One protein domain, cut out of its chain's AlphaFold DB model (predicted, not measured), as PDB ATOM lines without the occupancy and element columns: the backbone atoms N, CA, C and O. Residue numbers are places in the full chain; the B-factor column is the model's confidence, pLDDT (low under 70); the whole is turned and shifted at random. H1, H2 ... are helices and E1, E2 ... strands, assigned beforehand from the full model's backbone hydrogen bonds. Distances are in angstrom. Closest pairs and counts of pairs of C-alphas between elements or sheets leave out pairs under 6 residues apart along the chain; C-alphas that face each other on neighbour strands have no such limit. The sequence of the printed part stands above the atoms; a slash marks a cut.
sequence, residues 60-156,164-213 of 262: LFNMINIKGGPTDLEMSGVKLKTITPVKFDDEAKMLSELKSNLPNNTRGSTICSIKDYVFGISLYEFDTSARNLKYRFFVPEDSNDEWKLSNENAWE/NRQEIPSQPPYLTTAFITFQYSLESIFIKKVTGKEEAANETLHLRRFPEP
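AT A GLANCE: This is residues 60 to 156 and 164 to 213 of the 262 residues of an uncharacterized protein of Diploscapter pachys (UniProt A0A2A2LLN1). A long hairpin of two strands, E2 and E3, runs beside the longest helix, H4, while H2 packs mainly on E2, on the hairpin's side away from H4. A second, very short strand pair, E1 and E4, lies over the first half of H4, H5 folds back on residues 188 to 192 of H4, and residues 150 to 156, with H3, stick out. The printed part has 147 residues with five named helices and four named strands, in the order E1 H1 H2 E2 E3 H3 H4 H5 E4; both two-stranded sheets, E1 - E4 and E2 - E3, are antiparallel. The class is mixed, helices and strands, with under half of the residues in named elements. The whole is only just compact, close to loose, with a radius of gyration of the C-alphas of 17.1 A and spans of 48 by 47 by 36 A.

HOW THE PARTS SIT: E2, residues 120 to 127, and E3, residues 132 to 138, form a hairpin with directions at 174 degrees; N 122 and O 136 are 2.9 A apart and N 136 and O 122 2.8 A, within hydrogen-bond range. E2 bends by 60 degrees at residue 124. The closest C-alphas of E2 and H2, residues 91 to 100, are those of Glu 91 and Ser 122, 6.9 A apart. The closest of E3 and H4, residues 179 to 195, are those of Leu 133 and Phe 190, 7.8 A apart. H4 touches H5, residues 199 to 202, with residues 188 to 192 alone, closest at the C-alphas of Ser 188 and Ala 201, 5.4 A. E1, residues 64 to 66, and E4, residues 205 to 207, are antiparallel at 148 degrees, with N 64 and O 207 2.8 A apart, within hydrogen-bond range. The closest C-alphas of E1 and H4 are those of Ile 66 and Thr 181, 6.6 A apart. H1, residues 70 to 75, is close to H4 but not clearly touching, closest at the C-alphas of Asp 72 and Thr 181, 6.6 A, at a shallow tilt of 30 degrees, opposite ways. H3, residues 152 to 155, touches no helix. In H1, H2 and H4 every O i to N i+4 pair is within hydrogen-bond range; H3 and H5 are too short for such a pair.

IN THESE COORDINATES: E2 is 20.2 A long from first to last C-alpha, E3 20.0 A, H4 23.9 A and H2 14.3 A. E1 begins at C-alpha 64 (13.774, 8.123, -10.404), H4 at C-alpha 179 (9.765, 20.050, -2.648), and E4 ends at C-alpha 207 (11.608, 11.797, -13.307).

THE WHOLE: The C-alphas farthest apart, of Asp 89 and Pro 213, are 49.8 A apart. Residues 157 to 163 are not printed, and C-alphas 156 and 164 are 17.1 A apart across the cut. The links H1 to H2, H2 to E2 and E3 to H3 are long. The mean pLDDT of the printed part is 75.5; residues 75 to 83, 103 to 116, 141 to 156 and 199 to 202 are under 70.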
ATOM      1  N   LEU A  60      24.203   9.353 -19.043       85.62
ATOM      2  CA  LEU A  60      22.808   8.960 -19.109       85.62
ATOM      3  C   LEU A  60      22.295   8.804 -17.679       85.62
ATOM      4  O   LEU A  60      22.708   7.894 -16.963       85.62
ATOM      5  N   PHE A  61      21.367   9.667 -17.284       86.75
ATOM      6  CA  PHE A  61      20.790   9.612 -15.949       86.75
ATOM      7  C   PHE A  61      19.709   8.539 -15.844       86.75
ATOM      8  O   PHE A  61      18.868   8.357 -16.736       86.75
ATOM      9  N   ASN A  62      19.715   7.846 -14.710       88.19
ATOM     10  CA  ASN A  62      18.691   6.869 -14.389       88.19
ATOM     11  C   ASN A  62      17.348   7.551 -14.113       88.19
ATOM     12  O   ASN A  62      17.261   8.727 -13.764       88.19
ATOM     13  N   MET A  63      16.278   6.785 -14.298       88.12
ATOM     14  CA  MET A  63      14.939   7.230 -13.935       88.12
ATOM     15  C   MET A  63      14.742   7.087 -12.427       88.12
ATOM     16  O   MET A  63      15.045   6.037 -11.861       88.12
ATOM     17  N   ILE A  64      14.186   8.121 -11.805       87.25
ATOM     18  CA  ILE A  64      13.774   8.123 -10.404       87.25
ATOM     19  C   ILE A  64      12.256   8.057 -10.341       87.25
ATOM     20  O   ILE A  64      11.558   8.747 -11.085       87.25
ATOM     21  N   ASN A  65      11.753   7.240  -9.420       87.50
ATOM     22  CA  ASN A  65      10.326   7.086  -9.181       87.50
ATOM     23  C   ASN A  65       9.967   7.797  -7.879       87.50
ATOM     24  O   ASN A  65      10.415   7.374  -6.814       87.50
ATOM     25  N   ILE A  66       9.144   8.836  -7.969       85.38
ATOM     26  CA  ILE A  66       8.615   9.560  -6.813       85.38
ATOM     27  C   ILE A  66       7.223   9.024  -6.497       85.38
ATOM     28  O   ILE A  66       6.372   8.887  -7.380       85.38
ATOM     29  N   LYS A  67       7.008   8.694  -5.224       82.38
ATOM     30  CA  LYS A  67       5.748   8.148  -4.710       82.38
ATOM     31  C   LYS A  67       4.934   9.184  -3.937       82.38
ATOM     32  O   LYS A  67       3.756   8.951  -3.695       82.38
ATOM     33  N   GLY A  68       5.533  10.308  -3.544       76.62
ATOM     34  CA  GLY A  68       4.899  11.319  -2.695       76.62
ATOM     35  C   GLY A  68       4.833  10.895  -1.227       76.62
ATOM     36  O   GLY A  68       3.909  11.286  -0.517       76.62
ATOM     37  N   GLY A  69       5.767  10.046  -0.785       77.00
ATOM     38  CA  GLY A  69       5.719   9.384   0.520       77.00
ATOM     39  C   GLY A  69       6.993   9.540   1.358       77.00
ATOM     40  O   GLY A  69       7.985  10.105   0.899       77.00
ATOM     41  N   PRO A  70       7.005   8.997   2.589       72.12
ATOM     42  CA  PRO A  70       8.161   9.073   3.484       72.12
ATOM     43  C   PRO A  70       9.413   8.380   2.925       72.12
ATOM     44  O   PRO A  70      10.521   8.766   3.274       72.12
ATOM     45  N   THR A  71       9.254   7.425   2.004       76.31
ATOM     46  CA  THR A  71      10.371   6.792   1.281       76.31
ATOM     47  C   THR A  71      11.197   7.794   0.480       76.31
ATOM     48  O   THR A  71      12.409   7.645   0.360       76.31
ATOM     49  N   ASP A  72      10.555   8.838  -0.037       75.00
ATOM     50  CA  ASP A  72      11.215   9.851  -0.861       75.00
ATOM     51  C   ASP A  72      11.946  10.872   0.035       75.00
ATOM     52  O   ASP A  72      12.923  11.492  -0.373       75.00
ATOM     53  N   LEU A  73      11.512  11.004   1.296       72.50
ATOM     54  CA  LEU A  73      12.168  11.818   2.327       72.50
ATOM     55  C   LEU A  73      13.424  11.126   2.875       72.50
ATOM     56  O   LEU A  73      14.414  11.786   3.190       72.50
ATOM     57  N   GLU A  74      13.426   9.792   2.919       70.56
ATOM     58  CA  GLU A  74      14.625   9.014   3.241       70.56
ATOM     59  C   GLU A  74      15.703   9.145   2.152       70.56
ATOM     60  O   GLU A  74      16.886   9.220   2.483       70.56
ATOM     61  N   MET A  75      15.316   9.267   0.872       63.50
ATOM     62  CA  MET A  75      16.251   9.568  -0.230       63.50
ATOM     63  C   MET A  75      16.938  10.931  -0.067       63.50
ATOM     64  O   MET A  75      18.078  11.098  -0.490       63.50
ATOM     65  N   SER A  76      16.282  11.887   0.596       60.03
ATOM     66  CA  SER A  76      16.857  13.190   0.950       60.03
ATOM     67  C   SER A  76      17.855  13.120   2.124       60.03
ATOM     68  O   SER A  76      18.398  14.148   2.530       60.03
ATOM     69  N   GLY A  77      18.087  11.941   2.712       59.72
ATOM     70  CA  GLY A  77      18.960  11.768   3.877       59.72
ATOM     71  C   GLY A  77      18.321  12.174   5.209       59.72
ATOM     72  O   GLY A  77      18.997  12.173   6.239       59.72
ATOM     73  N   VAL A  78      17.021  12.496   5.223       59.47
ATOM     74  CA  VAL A  78      16.298  12.915   6.429       59.47
ATOM     75  C   VAL A  78      15.535  11.726   7.009       59.47
ATOM     76  O   VAL A  78      14.524  11.278   6.474       59.47
ATOM     77  N   LYS A  79      15.993  11.213   8.156       59.06
ATOM     78  CA  LYS A  79      15.303  10.139   8.883       59.06
ATOM     79  C   LYS A  79      14.208  10.723   9.778       59.06
ATOM     80  O   LYS A  79      14.458  11.064  10.934       59.06
ATOM     81  N   LEU A  80      12.996  10.857   9.245       61.41
ATOM     82  CA  LEU A  80      11.866  11.434   9.978       61.41
ATOM     83  C   LEU A  80      11.270  10.422  10.965       61.41
ATOM     84  O   LEU A  80      10.945   9.294  10.601       61.41
ATOM     85  N   LYS A  81      11.120  10.828  12.232       58.06
ATOM     86  CA  LYS A  81      10.610   9.954  13.301       58.06
ATOM     87  C   LYS A  81       9.082   9.894  13.371       58.06
ATOM     88  O   LYS A  81       8.579   8.866  13.801       58.06
ATOM     89  N   THR A  82       8.356  10.943  12.966       61.91
ATOM     90  CA  THR A  82       6.884  11.017  12.773       61.91
ATOM     91  C   THR A  82       6.553  12.409  12.211       61.91
ATOM     92  O   THR A  82       7.138  13.385  12.672       61.91
ATOM     93  N   ILE A  83       5.641  12.522  11.237       67.12
ATOM     94  CA  ILE A  83       5.201  13.811  10.669       67.12
ATOM     95  C   ILE A  83       3.817  14.140  11.233       67.12
ATOM     96  O   ILE A  83       2.854  13.431  10.945       67.12
ATOM     97  N   THR A  84       3.703  15.210  12.022       74.44
ATOM     98  CA  THR A  84       2.410  15.718  12.507       74.44
ATOM     99  C   THR A  84       2.100  17.068  11.868       74.44
ATOM    100  O   THR A  84       2.874  18.008  12.064       74.44
ATOM    101  N   PRO A  85       0.991  17.203  11.119       80.25
ATOM    102  CA  PRO A  85       0.604  18.486  10.554       80.25
ATOM    103  C   PRO A  85       0.156  19.437  11.668       80.25
ATOM    104  O   PRO A  85      -0.677  19.082  12.502       80.25
ATOM    105  N   VAL A  86       0.683  20.662  11.653       85.56
ATOM    106  CA  VAL A  86       0.260  21.748  12.544       85.56
ATOM    107  C   VAL A  86      -0.464  22.794  11.712       85.56
ATOM    108  O   VAL A  86       0.060  23.279  10.711       85.56
ATOM    109  N   LYS A  87      -1.694  23.119  12.110       88.00
ATOM    110  CA  LYS A  87      -2.489  24.157  11.457       88.00
ATOM    111  C   LYS A  87      -2.162  25.515  12.074       88.00
ATOM    112  O   LYS A  87      -2.219  25.666  13.291       88.00
ATOM    113  N   PHE A  88      -1.890  26.496  11.220       86.81
ATOM    114  CA  PHE A  88      -1.754  27.901  11.593       86.81
ATOM    115  C   PHE A  88      -2.930  28.701  11.026       86.81
ATOM    116  O   PHE A  88      -3.394  28.416   9.923       86.81
ATOM    117  N   ASP A  89      -3.418  29.682  11.787       86.44
ATOM    118  CA  ASP A  89      -4.539  30.536  11.366       86.44
ATOM    119  C   ASP A  89      -4.100  31.688  10.450       86.44
ATOM    120  O   ASP A  89      -4.910  32.207   9.689       86.44
ATOM    121  N   ASP A  90      -2.824  32.078  10.517       90.38
ATOM    122  CA  ASP A  90      -2.257  33.185   9.750       90.38
ATOM    123  C   ASP A  90      -0.911  32.800   9.116       90.38
ATOM    124  O   ASP A  90      -0.066  32.145   9.740       90.38
ATOM    125  N   GLU A  91      -0.709  33.246   7.875       87.94
ATOM    126  CA  GLU A  91       0.504  33.005   7.091       87.94
ATOM    127  C   GLU A  91       1.715  33.676   7.746       87.94
ATOM    128  O   GLU A  91       2.779  33.064   7.833       87.94
ATOM    129  N   ALA A  92       1.560  34.893   8.286       88.81
ATOM    130  CA  ALA A  92       2.668  35.595   8.932       88.81
ATOM    131  C   ALA A  92       3.140  34.870  10.202       88.81
ATOM    132  O   ALA A  92       4.345  34.772  10.442       88.81
ATOM    133  N   LYS A  93       2.207  34.295  10.971       88.44
ATOM    134  CA  LYS A  93       2.523  33.478  12.150       88.44
ATOM    135  C   LYS A  93       3.264  32.194  11.770       88.44
ATOM    136  O   LYS A  93       4.285  31.875  12.377       88.44
ATOM    137  N   MET A  94       2.802  31.494  10.731       89.06
ATOM    138  CA  MET A  94       3.502  30.320  10.198       89.06
ATOM    139  C   MET A  94       4.924  30.682   9.745       89.06
ATOM    140  O   MET A  94       5.881  29.992  10.083       89.06
ATOM    141  N   LEU A  95       5.081  31.796   9.027       87.25
ATOM    142  CA  LEU A  95       6.382  32.279   8.572       87.25
ATOM    143  C   LEU A  95       7.311  32.647   9.731       87.25
ATOM    144  O   LEU A  95       8.506  32.368   9.649       87.25
ATOM    145  N   SER A  96       6.798  33.260  10.802       86.31
ATOM    146  CA  SER A  96       7.617  33.564  11.980       86.31
ATOM    147  C   SER A  96       8.126  32.302  12.672       86.31
ATOM    148  O   SER A  96       9.294  32.263  13.044       86.31
ATOM    149  N   GLU A  97       7.294  31.261  12.760       85.62
ATOM    150  CA  GLU A  97       7.676  29.972  13.346       85.62
ATOM    151  C   GLU A  97       8.694  29.239  12.467       85.62
ATOM    152  O   GLU A  97       9.709  28.752  12.958       85.62
ATOM    153  N   LEU A  98       8.494  29.210  11.146       81.31
ATOM    154  CA  LEU A  98       9.475  28.629  10.220       81.31
ATOM    155  C   LEU A  98      10.828  29.344  10.313       81.31
ATOM    156  O   LEU A  98      11.871  28.694  10.324       81.31
ATOM    157  N   LYS A  99      10.821  30.675  10.457       80.44
ATOM    158  CA  LYS A  99      12.044  31.465  10.636       80.44
ATOM    159  C   LYS A  99      12.727  31.205  11.975       80.44
ATOM    160  O   LYS A  99      13.947  31.103  12.003       80.44
ATOM    161  N   SER A 100      11.983  31.066  13.073       79.44
ATOM    162  CA  SER A 100      12.572  30.725  14.376       79.44
ATOM    163  C   SER A 100      13.092  29.287  14.445       79.44
ATOM    164  O   SER A 100      13.879  28.966  15.334       79.44
ATOM    165  N   ASN A 101      12.665  28.427  13.517       74.00
ATOM    166  CA  ASN A 101      13.136  27.049  13.387       74.00
ATOM    167  C   ASN A 101      14.454  26.903  12.623       74.00
ATOM    168  O   ASN A 101      15.069  25.836  12.690       74.00
ATOM    169  N   LEU A 102      14.911  27.952  11.936       71.06
ATOM    170  CA  LEU A 102      16.221  27.957  11.296       71.06
ATOM    171  C   LEU A 102      17.325  27.958  12.368       71.06
ATOM    172  O   LEU A 102      17.262  28.739  13.325       71.06
ATOM    173  N   PRO A 103      18.356  27.105  12.242       64.44
ATOM    174  CA  PRO A 103      19.489  27.142  13.152       64.44
ATOM    175  C   PRO A 103      20.190  28.501  13.043       64.44
ATOM    176  O   PRO A 103      20.497  28.976  11.950       64.44
ATOM    177  N   ASN A 104      20.464  29.127  14.192       56.03
ATOM    178  CA  ASN A 104      21.225  30.372  14.266       56.03
ATOM    179  C   ASN A 104      22.659  30.119  13.774       56.03
ATOM    180  O   ASN A 104      23.520  29.720  14.551       56.03
ATOM    181  N   ASN A 105      22.890  30.350  12.483       53.28
ATOM    182  CA  ASN A 105      24.186  30.573  11.854       53.28
ATOM    183  C   ASN A 105      25.295  29.586  12.272       53.28
ATOM    184  O   ASN A 105      26.124  29.881  13.134       53.28
ATOM    185  N   THR A 106      25.386  28.452  11.582       44.06
ATOM    186  CA  THR A 106      26.625  27.662  11.567       44.06
ATOM    187  C   THR A 106      27.102  27.490  10.141       44.06
ATOM    188  O   THR A 106      26.696  26.572   9.431       44.06
ATOM    189  N   ARG A 107      28.016  28.389   9.759       42.94
ATOM    190  CA  ARG A 107      28.986  28.199   8.679       42.94
ATOM    191  C   ARG A 107      29.438  26.734   8.627       42.94
ATOM    192  O   ARG A 107      30.159  26.285   9.515       42.94
ATOM    193  N   GLY A 108      29.051  26.025   7.570       41.72
ATOM    194  CA  GLY A 108      29.764  24.832   7.108       41.72
ATOM    195  C   GLY A 108      29.275  23.461   7.583       41.72
ATOM    196  O   GLY A 108      30.036  22.510   7.438       41.72
ATOM    197  N   SER A 109      28.054  23.309   8.109       39.59
ATOM    198  CA  SER A 109      27.482  21.972   8.349       39.59
ATOM    199  C   SER A 109      26.411  21.643   7.312       39.59
ATOM    200  O   SER A 109      25.325  22.213   7.328       39.59
ATOM    201  N   THR A 110      26.721  20.689   6.436       43.19
ATOM    202  CA  THR A 110      25.930  20.144   5.314       43.19
ATOM    203  C   THR A 110      24.645  19.413   5.732       43.19
ATOM    204  O   THR A 110      24.130  18.571   5.002       43.19
ATOM    205  N   ILE A 111      24.133  19.668   6.932       42.91
ATOM    206  CA  ILE A 111      22.970  18.979   7.478       42.91
ATOM    207  C   ILE A 111      22.067  20.047   8.072       42.91
ATOM    208  O   ILE A 111      22.271  20.495   9.204       42.91
ATOM    209  N   CYS A 112      21.071  20.453   7.281       48.50
ATOM    210  CA  CYS A 112      19.923  21.217   7.747       48.50
ATOM    211  C   CYS A 112      19.305  20.462   8.926       48.50
ATOM    212  O   CYS A 112      18.554  19.503   8.753       48.50
ATOM    213  N   SER A 113      19.668  20.858  10.142       45.12
ATOM    214  CA  SER A 113      19.068  20.326  11.360       45.12
ATOM    215  C   SER A 113      17.744  21.045  11.543       45.12
ATOM    216  O   SER A 113      17.628  21.973  12.338       45.12
ATOM    217  N   ILE A 114      16.775  20.666  10.712       55.81
ATOM    218  CA  ILE A 114      15.381  21.056  10.866       55.81
ATOM    219  C   ILE A 114      14.985  20.666  12.286       55.81
ATOM    220  O   ILE A 114      15.064  19.492  12.647       55.81
ATOM    221  N   LYS A 115      14.640  21.663  13.104       58.78
ATOM    222  CA  LYS A 115      14.358  21.449  14.522       58.78
ATOM    223  C   LYS A 115      13.002  20.767  14.685       58.78
ATOM    224  O   LYS A 115      12.961  19.603  15.067       58.78
ATOM    225  N   ASP A 116      11.936  21.466  14.287       66.62
ATOM    226  CA  ASP A 116      10.561  20.990  14.470       66.62
ATOM    227  C   ASP A 116       9.717  21.005  13.173       66.62
ATOM    228  O   ASP A 116       8.859  20.138  13.006       66.62
ATOM    229  N   TYR A 117       9.973  21.914  12.215       73.75
ATOM    230  CA  TYR A 117       9.178  22.041  10.974       73.75
ATOM    231  C   TYR A 117      10.024  22.074   9.698       73.75
ATOM    232  O   TYR A 117      10.934  22.888   9.574       73.75
ATOM    233  N   VAL A 118       9.669  21.230   8.724       71.25
ATOM    234  CA  VAL A 118      10.397  21.069   7.449       71.25
ATOM    235  C   VAL A 118      10.017  22.141   6.420       71.25
ATOM    236  O   VAL A 118      10.885  22.653   5.723       71.25
ATOM    237  N   PHE A 119       8.734  22.488   6.315       79.25
ATOM    238  CA  PHE A 119       8.197  23.452   5.346       79.25
ATOM    239  C   PHE A 119       6.818  23.950   5.809       79.25
ATOM    240  O   PHE A 119       6.208  23.371   6.712       79.25
ATOM    241  N   GLY A 120       6.309  25.001   5.167       85.00
ATOM    242  CA  GLY A 120       4.930  25.476   5.317       85.00
ATOM    243  C   GLY A 120       4.164  25.445   4.000       85.00
ATOM    244  O   GLY A 120       4.749  25.601   2.931       85.00
ATOM    245  N   ILE A 121       2.842  25.280   4.068       87.88
ATOM    246  CA  ILE A 121       1.955  25.372   2.899       87.88
ATOM    247  C   ILE A 121       0.795  26.301   3.235       87.88
ATOM    248  O   ILE A 121       0.088  26.079   4.216       87.88
ATOM    249  N   SER A 122       0.579  27.308   2.391       90.62
ATOM    250  CA  SER A 122      -0.628  28.136   2.395       90.62
ATOM    251  C   SER A 122      -1.507  27.742   1.210       90.62
ATOM    252  O   SER A 122      -1.058  27.745   0.064       90.62
ATOM    253  N   LEU A 123      -2.747  27.343   1.491       88.94
ATOM    254  CA  LEU A 123      -3.755  26.976   0.495       88.94
ATOM    255  C   LEU A 123      -4.712  28.162   0.336       88.94
ATOM    256  O   LEU A 123      -5.459  28.467   1.263       88.94
ATOM    257  N   TYR A 124      -4.700  28.824  -0.821       88.00
ATOM    258  CA  TYR A 124      -5.577  29.968  -1.096       88.00
ATOM    259  C   TYR A 124      -6.902  29.534  -1.719       88.00
ATOM    260  O   TYR A 124      -7.960  30.009  -1.318       88.00
ATOM    261  N   GLU A 125      -6.846  28.633  -2.699       86.88
ATOM    262  CA  GLU A 125      -8.024  28.145  -3.415       86.88
ATOM    263  C   GLU A 125      -7.925  26.622  -3.516       86.88
ATOM    264  O   GLU A 125      -6.942  26.084  -4.026       86.88
ATOM    265  N   PHE A 126      -8.930  25.928  -2.984       85.25
ATOM    266  CA  PHE A 126      -9.075  24.477  -3.078       85.25
ATOM    267  C   PHE A 126     -10.521  24.174  -3.472       85.25
ATOM    268  O   PHE A 126     -11.333  23.751  -2.650       85.25
ATOM    269  N   ASP A 127     -10.864  24.468  -4.724       84.88
ATOM    270  CA  ASP A 127     -12.204  24.232  -5.250       84.88
ATOM    271  C   ASP A 127     -12.189  23.028  -6.195       84.88
ATOM    272  O   ASP A 127     -11.699  23.077  -7.326       84.88
ATOM    273  N   THR A 128     -12.746  21.918  -5.718       85.06
ATOM    274  CA  THR A 128     -12.899  20.689  -6.500       85.06
ATOM    275  C   THR A 128     -13.947  20.816  -7.604       85.06
ATOM    276  O   THR A 128     -13.845  20.127  -8.617       85.06
ATOM    277  N   SER A 129     -14.947  21.683  -7.428       85.62
ATOM    278  CA  SER A 129     -16.020  21.916  -8.396       85.62
ATOM    279  C   SER A 129     -15.542  22.810  -9.537       85.62
ATOM    280  O   SER A 129     -15.753  22.471 -10.700       85.62
ATOM    281  N   ALA A 130     -14.834  23.898  -9.223       87.19
ATOM    282  CA  ALA A 130     -14.213  24.776 -10.219       87.19
ATOM    283  C   ALA A 130     -12.879  24.242 -10.773       87.19
ATOM    284  O   ALA A 130     -12.327  24.828 -11.701       87.19
ATOM    285  N   ARG A 131     -12.365  23.127 -10.226       86.44
ATOM    286  CA  ARG A 131     -11.059  22.526 -10.563       86.44
ATOM    287  C   ARG A 131      -9.902  23.513 -10.423       86.44
ATOM    288  O   ARG A 131      -8.966  23.502 -11.219       86.44
ATOM    289  N   ASN A 132      -9.976  24.350  -9.398       91.44
ATOM    290  CA  ASN A 132      -9.003  25.395  -9.152       91.44
ATOM    291  C   ASN A 132      -8.219  25.095  -7.871       91.44
ATOM    292  O   ASN A 132      -8.799  24.882  -6.803       91.44
ATOM    293  N   LEU A 133      -6.896  25.060  -8.011       90.88
ATOM    294  CA  LEU A 133      -5.948  24.787  -6.944       90.88
ATOM    295  C   LEU A 133      -4.880  25.877  -6.951       90.88
ATOM    296  O   LEU A 133      -4.055  25.946  -7.861       90.88
ATOM    297  N   LYS A 134      -4.870  26.701  -5.906       92.94
ATOM    298  CA  LYS A 134      -3.880  27.759  -5.712       92.94
ATOM    299  C   LYS A 134      -3.250  27.608  -4.343       92.94
ATOM    300  O   LYS A 134      -3.920  27.748  -3.321       92.94
ATOM    301  N   TYR A 135      -1.951  27.348  -4.329       91.50
ATOM    302  CA  TYR A 135      -1.180  27.151  -3.111       91.50
ATOM    303  C   TYR A 135       0.172  27.853  -3.203       91.50
ATOM    304  O   TYR A 135       0.642  28.199  -4.287       91.50
ATOM    305  N   ARG A 136       0.793  28.074  -2.049       90.19
ATOM    306  CA  ARG A 136       2.157  28.578  -1.919       90.19
ATOM    307  C   ARG A 136       2.916  27.704  -0.937       90.19
ATOM    308  O   ARG A 136       2.437  27.435   0.165       90.19
ATOM    309  N   PHE A 137       4.089  27.266  -1.370       85.75
ATOM    310  CA  PHE A 137       5.002  26.445  -0.593       85.75
ATOM    311  C   PHE A 137       6.096  27.332   0.005       85.75
ATOM    312  O   PHE A 137       6.626  28.205  -0.681       85.75
ATOM    313  N   PHE A 138       6.416  27.121   1.277       84.44
ATOM    314  CA  PHE A 138       7.437  27.869   1.999       84.44
ATOM    315  C   PHE A 138       8.523  26.924   2.466       84.44
ATOM    316  O   PHE A 138       8.279  26.051   3.301       84.44
ATOM    317  N   VAL A 139       9.724  27.141   1.949       76.75
ATOM    318  CA  VAL A 139      10.919  26.407   2.344       76.75
ATOM    319  C   VAL A 139      11.767  27.307   3.236       76.75
ATOM    320  O   VAL A 139      11.973  28.471   2.888       76.75
ATOM    321  N   PRO A 140      12.245  26.813   4.386       70.62
ATOM    322  CA  PRO A 140      13.287  27.496   5.135       70.62
ATOM    323  C   PRO A 140      14.595  27.433   4.329       70.62
ATOM    324  O   PRO A 140      15.138  26.353   4.114       70.62
ATOM    325  N   GLU A 141      15.078  28.582   3.867       64.44
ATOM    326  CA  GLU A 141      16.232  28.697   2.966       64.44
ATOM    327  C   GLU A 141      17.346  29.519   3.633       64.44
ATOM    328  O   GLU A 141      17.066  30.502   4.328       64.44
ATOM    329  N   ASP A 142      18.606  29.112   3.450       59.59
ATOM    330  CA  ASP A 142      19.761  29.962   3.761       59.59
ATOM    331  C   ASP A 142      20.035  30.876   2.557       59.59
ATOM    332  O   ASP A 142      19.829  30.505   1.408       59.59
ATOM    333  N   SER A 143      20.563  32.066   2.820       57.19
ATOM    334  CA  SER A 143      20.951  33.097   1.848       57.19
ATOM    335  C   SER A 143      21.791  32.628   0.646       57.19
ATOM    336  O   SER A 143      21.901  33.366  -0.328       57.19
ATOM    337  N   ASN A 144      22.381  31.428   0.693       57.00
ATOM    338  CA  ASN A 144      23.197  30.859  -0.383       57.00
ATOM    339  C   ASN A 144      22.453  29.867  -1.299       57.00
ATOM    340  O   ASN A 144      23.006  29.506  -2.338       57.00
ATOM    341  N   ASP A 145      21.245  29.426  -0.938       56.88
ATOM    342  CA  ASP A 145      20.483  28.404  -1.678       56.88
ATOM    343  C   ASP A 145      19.499  28.990  -2.704       56.88
ATOM    344  O   ASP A 145      18.708  28.253  -3.289       56.88
ATOM    345  N   GLU A 146      19.608  30.295  -2.976       61.47
ATOM    346  CA  GLU A 146      18.629  31.073  -3.733       61.47
ATOM    347  C   GLU A 146      18.301  30.462  -5.105       61.47
ATOM    348  O   GLU A 146      19.167  30.238  -5.963       61.47
ATOM    349  N   TRP A 147      17.008  30.247  -5.342       66.25
ATOM    350  CA  TRP A 147      16.484  29.895  -6.656       66.25
ATOM    351  C   TRP A 147      16.771  31.044  -7.627       66.25
ATOM    352  O   TRP A 147      16.109  32.081  -7.608       66.25
ATOM    353  N   LYS A 148      17.752  30.847  -8.511       67.44
ATOM    354  CA  LYS A 148      18.253  31.837  -9.480       67.44
ATOM    355  C   LYS A 148      17.287  32.119 -10.644       67.44
ATOM    356  O   LYS A 148      17.688  32.158 -11.801       67.44
ATOM    357  N   LEU A 149      16.005  32.324 -10.350       66.81
ATOM    358  CA  LEU A 149      14.956  32.607 -11.335       66.81
ATOM    359  C   LEU A 149      15.146  33.977 -12.002       66.81
ATOM    360  O   LEU A 149      14.823  34.133 -13.174       66.81
ATOM    361  N   SER A 150      15.674  34.958 -11.264       66.81
ATOM    362  CA  SER A 150      15.906  36.332 -11.735       66.81
ATOM    363  C   SER A 150      17.351  36.617 -12.140       66.81
ATOM    364  O   SER A 150      17.650  37.722 -12.587       66.81
ATOM    365  N   ASN A 151      18.265  35.664 -11.948       67.31
ATOM    366  CA  ASN A 151      19.667  35.859 -12.282       67.31
ATOM    367  C   ASN A 151      19.889  35.471 -13.746       67.31
ATOM    368  O   ASN A 151      19.991  34.289 -14.070       67.31
ATOM    369  N   GLU A 152      19.965  36.469 -14.623       64.38
ATOM    370  CA  GLU A 152      20.239  36.279 -16.055       64.38
ATOM    371  C   GLU A 152      21.548  35.501 -16.278       64.38
ATOM    372  O   GLU A 152      21.625  34.654 -17.167       64.38
ATOM    373  N   ASN A 153      22.525  35.670 -15.382       65.19
ATOM    374  CA  ASN A 153      23.826  35.014 -15.465       65.19
ATOM    375  C   ASN A 153      23.783  33.534 -15.056       65.19
ATOM    376  O   ASN A 153      24.725  32.793 -15.318       65.19
ATOM    377  N   ALA A 154      22.699  33.058 -14.429       61.47
ATOM    378  CA  ALA A 154      22.525  31.626 -14.172       61.47
ATOM    379  C   ALA A 154      22.364  30.815 -15.469       61.47
ATOM    380  O   ALA A 154      22.565  29.604 -15.460       61.47
ATOM    381  N   TRP A 155      22.043  31.494 -16.573       61.22
ATOM    382  CA  TRP A 155      21.870  30.925 -17.906       61.22
ATOM    383  C   TRP A 155      23.007  31.300 -18.865       61.22
ATOM    384  O   TRP A 155      22.864  31.093 -20.066       61.22
ATOM    385  N   GLU A 156      24.119  31.862 -18.373       58.81
ATOM    386  CA  GLU A 156      25.264  32.239 -19.221       58.81
ATOM    387  C   GLU A 156      25.967  31.025 -19.844       58.81
ATOM    388  O   GLU A 156      26.554  31.154 -20.917       58.81
ATOM    389  N   ASN A 164      28.028  18.337 -11.228       70.56
ATOM    390  CA  ASN A 164      26.974  17.653 -10.506       70.56
ATOM    391  C   ASN A 164      26.405  16.486 -11.323       70.56
ATOM    392  O   ASN A 164      25.539  16.673 -12.177       70.56
ATOM    393  N   ARG A 165      26.847  15.280 -10.963       73.69
ATOM    394  CA  ARG A 165      26.407  14.001 -11.542       73.69
ATOM    395  C   ARG A 165      25.242  13.341 -10.803       73.69
ATOM    396  O   ARG A 165      24.967  12.165 -10.994       73.69
ATOM    397  N   GLN A 166      24.571  14.067  -9.914       76.94
ATOM    398  CA  GLN A 166      23.363  13.564  -9.270       76.94
ATOM    399  C   GLN A 166      22.222  13.480 -10.290       76.94
ATOM    400  O   GLN A 166      22.089  14.326 -11.183       76.94
ATOM    401  N   GLU A 167      21.365  12.474 -10.127       81.69
ATOM    402  CA  GLU A 167      20.203  12.264 -10.987       81.69
ATOM    403  C   GLU A 167      19.180  13.404 -10.871       81.69
ATOM    404  O   GLU A 167      18.524  13.747 -11.855       81.69
ATOM    405  N   ILE A 168      19.066  14.013  -9.687       79.75
ATOM    406  CA  ILE A 168      18.347  15.273  -9.462       79.75
ATOM    407  C   ILE A 168      19.397  16.349  -9.171       79.75
ATOM    408  O   ILE A 168      20.257  16.125  -8.318       79.75
ATOM    409  N   PRO A 169      19.345  17.512  -9.840       76.12
ATOM    410  CA  PRO A 169      20.293  18.585  -9.582       76.12
ATOM    411  C   PRO A 169      20.214  19.051  -8.122       76.12
ATOM    412  O   PRO A 169      19.136  19.169  -7.541       76.12
ATOM    413  N   SER A 170      21.377  19.347  -7.542       72.38
ATOM    414  CA  SER A 170      21.510  19.892  -6.184       72.38
ATOM    415  C   SER A 170      21.037  21.336  -6.083       72.38
ATOM    416  O   SER A 170      20.731  21.802  -4.989       72.38
ATOM    417  N   GLN A 171      21.035  22.056  -7.206       72.62
ATOM    418  CA  GLN A 171      20.647  23.454  -7.295       72.62
ATOM    419  C   GLN A 171      19.700  23.643  -8.488       72.62
ATOM    420  O   GLN A 171      20.106  23.371  -9.621       72.62
ATOM    421  N   PRO A 172      18.466  24.125  -8.262       74.19
ATOM    422  CA  PRO A 172      17.833  24.349  -6.956       74.19
ATOM    423  C   PRO A 172      17.698  23.072  -6.092       74.19
ATOM    424  O   PRO A 172      17.673  21.969  -6.638       74.19
ATOM    425  N   PRO A 173      17.610  23.193  -4.753       75.06
ATOM    426  CA  PRO A 173      17.628  22.066  -3.813       75.06
ATOM    427  C   PRO A 173      16.300  21.281  -3.766       75.06
ATOM    428  O   PRO A 173      15.635  21.199  -2.736       75.06
ATOM    429  N   TYR A 174      15.879  20.676  -4.880       78.31
ATOM    430  CA  TYR A 174      14.578  20.003  -4.999       78.31
ATOM    431  C   TYR A 174      14.401  18.794  -4.074       78.31
ATOM    432  O   TYR A 174      13.320  18.589  -3.516       78.31
ATOM    433  N   LEU A 175      15.448  17.970  -3.953       74.88
ATOM    434  CA  LEU A 175      15.397  16.726  -3.187       74.88
ATOM    435  C   LEU A 175      15.630  16.982  -1.698       74.88
ATOM    436  O   LEU A 175      14.866  16.485  -0.881       74.88
ATOM    437  N   THR A 176      16.627  17.803  -1.357       71.94
ATOM    438  CA  THR A 176      16.986  18.135   0.034       71.94
ATOM    439  C   THR A 176      15.872  18.872   0.777       71.94
ATOM    440  O   THR A 176      15.710  18.698   1.982       71.94
ATOM    441  N   THR A 177      15.077  19.670   0.062       73.81
ATOM    442  CA  THR A 177      13.890  20.354   0.607       73.81
ATOM    443  C   THR A 177      12.621  19.508   0.512       73.81
ATOM    444  O   THR A 177      11.562  19.923   0.985       73.81
ATOM    445  N   ALA A 178      12.707  18.332  -0.119       78.69
ATOM    446  CA  ALA A 178      11.585  17.461  -0.445       78.69
ATOM    447  C   ALA A 178      10.447  18.135  -1.236       78.69
ATOM    448  O   ALA A 178       9.317  17.640  -1.257       78.69
ATOM    449  N   PHE A 179      10.739  19.246  -1.915       81.88
ATOM    450  CA  PHE A 179       9.765  20.050  -2.648       81.88
ATOM    451  C   PHE A 179       8.948  19.212  -3.638       81.88
ATOM    452  O   PHE A 179       7.719  19.241  -3.614       81.88
ATOM    453  N   ILE A 180       9.627  18.412  -4.467       84.62
ATOM    454  CA  ILE A 180       8.971  17.619  -5.516       84.62
ATOM    455  C   ILE A 180       8.031  16.568  -4.912       84.62
ATOM    456  O   ILE A 180       6.929  16.357  -5.414       84.62
ATOM    457  N   THR A 181       8.432  15.935  -3.810       84.75
ATOM    458  CA  THR A 181       7.613  14.947  -3.095       84.75
ATOM    459  C   THR A 181       6.308  15.573  -2.600       84.75
ATOM    460  O   THR A 181       5.226  14.996  -2.762       84.75
ATOM    461  N   PHE A 182       6.382  16.773  -2.020       84.94
ATOM    462  CA  PHE A 182       5.202  17.482  -1.525       84.94
ATOM    463  C   PHE A 182       4.322  18.022  -2.643       84.94
ATOM    464  O   PHE A 182       3.104  17.874  -2.572       84.94
ATOM    465  N   GLN A 183       4.922  18.572  -3.695       88.25
ATOM    466  CA  GLN A 183       4.184  18.991  -4.878       88.25
ATOM    467  C   GLN A 183       3.397  17.815  -5.470       88.25
ATOM    468  O   GLN A 183       2.182  17.905  -5.645       88.25
ATOM    469  N   TYR A 184       4.068  16.683  -5.691       88.88
ATOM    470  CA  TYR A 184       3.444  15.492  -6.251       88.88
ATOM    471  C   TYR A 184       2.309  14.952  -5.371       88.88
ATOM    472  O   TYR A 184       1.219  14.651  -5.862       88.88
ATOM    473  N   SER A 185       2.525  14.851  -4.057       86.56
ATOM    474  CA  SER A 185       1.493  14.368  -3.126       86.56
ATOM    475  C   SER A 185       0.272  15.293  -3.059       86.56
ATOM    476  O   SER A 185      -0.863  14.818  -3.068       86.56
ATOM    477  N   LEU A 186       0.464  16.611  -3.046       88.88
ATOM    478  CA  LEU A 186      -0.634  17.576  -3.001       88.88
ATOM    479  C   LEU A 186      -1.452  17.559  -4.301       88.88
ATOM    480  O   LEU A 186      -2.686  17.519  -4.260       88.88
ATOM    481  N   GLU A 187      -0.776  17.544  -5.448       89.12
ATOM    482  CA  GLU A 187      -1.421  17.533  -6.761       89.12
ATOM    483  C   GLU A 187      -2.136  16.207  -7.029       89.12
ATOM    484  O   GLU A 187      -3.288  16.214  -7.464       89.12
ATOM    485  N   SER A 188      -1.529  15.068  -6.688       88.25
ATOM    486  CA  SER A 188      -2.180  13.756  -6.816       88.25
ATOM    487  C   SER A 188      -3.432  13.642  -5.937       88.25
ATOM    488  O   SER A 188      -4.464  13.151  -6.401       88.25
ATOM    489  N   ILE A 189      -3.410  14.169  -4.703       87.81
ATOM    490  CA  ILE A 189      -4.599  14.240  -3.834       87.81
ATOM    491  C   ILE A 189      -5.694  15.105  -4.471       87.81
ATOM    492  O   ILE A 189      -6.874  14.739  -4.432       87.81
ATOM    493  N   PHE A 190      -5.332  16.250  -5.051       89.25
ATOM    494  CA  PHE A 190      -6.289  17.126  -5.722       89.25
ATOM    495  C   PHE A 190      -6.899  16.456  -6.959       89.25
ATOM    496  O   PHE A 190      -8.123  16.394  -7.083       89.25
ATOM    497  N   ILE A 191      -6.066  15.873  -7.825       88.25
ATOM    498  CA  ILE A 191      -6.493  15.149  -9.029       88.25
ATOM    499  C   ILE A 191      -7.408  13.980  -8.659       88.25
ATOM    500  O   ILE A 191      -8.456  13.810  -9.289       88.25
ATOM    501  N   LYS A 192      -7.073  13.222  -7.604       88.06
ATOM    502  CA  LYS A 192      -7.917  12.140  -7.071       88.06
ATOM    503  C   LYS A 192      -9.304  12.655  -6.700       88.06
ATOM    504  O   LYS A 192     -10.305  12.053  -7.084       88.06
ATOM    505  N   LYS A 193      -9.379  13.781  -5.983       87.56
ATOM    506  CA  LYS A 193     -10.657  14.376  -5.567       87.56
ATOM    507  C   LYS A 193     -11.475  14.918  -6.736       87.56
ATOM    508  O   LYS A 193     -12.688  14.751  -6.735       87.56
ATOM    509  N   VAL A 194     -10.835  15.545  -7.720       88.62
ATOM    510  CA  VAL A 194     -11.521  16.120  -8.890       88.62
ATOM    511  C   VAL A 194     -12.015  15.035  -9.849       88.62
ATOM    512  O   VAL A 194     -13.102  15.149 -10.411       88.62
ATOM    513  N   THR A 195     -11.218  13.987 -10.054       85.44
ATOM    514  CA  THR A 195     -11.485  12.956 -11.069       85.44
ATOM    515  C   THR A 195     -12.334  11.810 -10.520       85.44
ATOM    516  O   THR A 195     -12.966  11.091 -11.291       85.44
ATOM    517  N   GLY A 196     -12.343  11.603  -9.197       82.12
ATOM    518  CA  GLY A 196     -13.059  10.501  -8.546       82.12
ATOM    519  C   GLY A 196     -12.495   9.109  -8.861       82.12
ATOM    520  O   GLY A 196     -13.085   8.108  -8.464       82.12
ATOM    521  N   LYS A 197     -11.363   9.030  -9.572       77.94
ATOM    522  CA  LYS A 197     -10.673   7.783  -9.914       77.94
ATOM    523  C   LYS A 197      -9.503   7.569  -8.964       77.94
ATOM    524  O   LYS A 197      -8.622   8.422  -8.876       77.94
ATOM    525  N   GLU A 198      -9.473   6.421  -8.291       70.56
ATOM    526  CA  GLU A 198      -8.326   6.039  -7.456       70.56
ATOM    527  C   GLU A 198      -7.075   5.711  -8.278       70.56
ATOM    528  O   GLU A 198      -5.966   5.926  -7.799       70.56
ATOM    529  N   GLU A 199      -7.240   5.266  -9.527       62.12
ATOM    530  CA  GLU A 199      -6.130   4.896 -10.417       62.12
ATOM    531  C   GLU A 199      -5.189   6.071 -10.710       62.12
ATOM    532  O   GLU A 199      -3.978   5.882 -10.741       62.12
ATOM    533  N   ALA A 200      -5.718   7.296 -10.798       58.22
ATOM    534  CA  ALA A 200      -4.921   8.500 -11.057       58.22
ATOM    535  C   ALA A 200      -3.959   8.866  -9.909       58.22
ATOM    536  O   ALA A 200      -3.050   9.663 -10.105       58.22
ATOM    537  N   ALA A 201      -4.156   8.308  -8.708       57.91
ATOM    538  CA  ALA A 201      -3.278   8.529  -7.557       57.91
ATOM    539  C   ALA A 201      -2.213   7.434  -7.381       57.91
ATOM    540  O   ALA A 201      -1.285   7.616  -6.597       57.91
ATOM    541  N   ASN A 202      -2.359   6.301  -8.078       64.06
ATOM    542  CA  ASN A 202      -1.436   5.167  -7.995       64.06
ATOM    543  C   ASN A 202      -0.399   5.154  -9.122       64.06
ATOM    544  O   ASN A 202       0.489   4.298  -9.118       64.06
ATOM    545  N   GLU A 203      -0.496   6.073 -10.081       71.12
ATOM    546  CA  GLU A 203       0.590   6.293 -11.029       71.12
ATOM    547  C   GLU A 203       1.836   6.750 -10.260       71.12
ATOM    548  O   GLU A 203       1.751   7.445  -9.252       71.12
ATOM    549  N   THR A 204       3.012   6.284 -10.665       73.06
ATOM    550  CA  THR A 204       4.278   6.729 -10.075       73.06
ATOM    551  C   THR A 204       4.863   7.818 -10.949       73.06
ATOM    552  O   THR A 204       4.979   7.634 -12.161       73.06
ATOM    553  N   LEU A 205       5.268   8.939 -10.351       84.62
ATOM    554  CA  LEU A 205       5.910  10.004 -11.107       84.62
ATOM    555  C   LEU A 205       7.327   9.573 -11.476       84.62
ATOM    556  O   LEU A 205       8.176   9.368 -10.609       84.62
ATOM    557  N   HIS A 206       7.573   9.452 -12.775       88.56
ATOM    558  CA  HIS A 206       8.881   9.126 -13.316       88.56
ATOM    559  C   HIS A 206       9.622  10.405 -13.691       88.56
ATOM    560  O   HIS A 206       9.232  11.107 -14.623       88.56
ATOM    561  N   LEU A 207      10.715  10.691 -12.988       87.62
ATOM    562  CA  LEU A 207      11.608  11.797 -13.307       87.62
ATOM    563  C   LEU A 207      12.893  11.277 -13.929       87.62
ATOM    564  O   LEU A 207      13.460  10.273 -13.500       87.62
ATOM    565  N   ARG A 208      13.361  11.980 -14.955       88.12
ATOM    566  CA  ARG A 208      14.640  11.711 -15.597       88.12
ATOM    567  C   ARG A 208      15.258  13.029 -16.031       88.12
ATOM    568  O   ARG A 208      14.616  13.813 -16.727       88.12
ATOM    569  N   ARG A 209      16.510  13.244 -15.639       84.19
ATOM    570  CA  ARG A 209      17.316  14.360 -16.128       84.19
ATOM    571  C   ARG A 209      17.677  14.146 -17.596       84.19
ATOM    572  O   ARG A 209      17.867  13.013 -18.040       84.19
ATOM    573  N   PHE A 210      17.757  15.234 -18.355       83.81
ATOM    574  CA  PHE A 210      18.199  15.159 -19.743       83.81
ATOM    575  C   PHE A 210      19.613  14.568 -19.826       83.81
ATOM    576  O   PHE A 210      20.449  14.896 -18.985       83.81
ATOM    577  N   PRO A 211      19.879  13.687 -20.806       85.06
ATOM    578  CA  PRO A 211      21.210  13.132 -20.987       85.06
ATOM    579  C   PRO A 211      22.192  14.246 -21.341       85.06
ATOM    580  O   PRO A 211      21.877  15.128 -22.142       85.06
ATOM    581  N   GLU A 212      23.387  14.177 -20.766       82.50
ATOM    582  CA  GLU A 212      24.454  15.121 -21.071       82.50
ATOM    583  C   GLU A 212      25.317  14.583 -22.214       82.50
ATOM    584  O   GLU A 212      25.783  13.438 -22.148       82.50
ATOM    585  N   PRO A 213      25.532  15.371 -23.282       82.06
ATOM    586  CA  PRO A 213      26.407  14.956 -24.362       82.06
ATOM    587  C   PRO A 213      27.869  14.921 -23.885       82.06
ATOM    588  O   PRO A 213      28.258  15.704 -23.017       82.06
TER     589      PRO A 213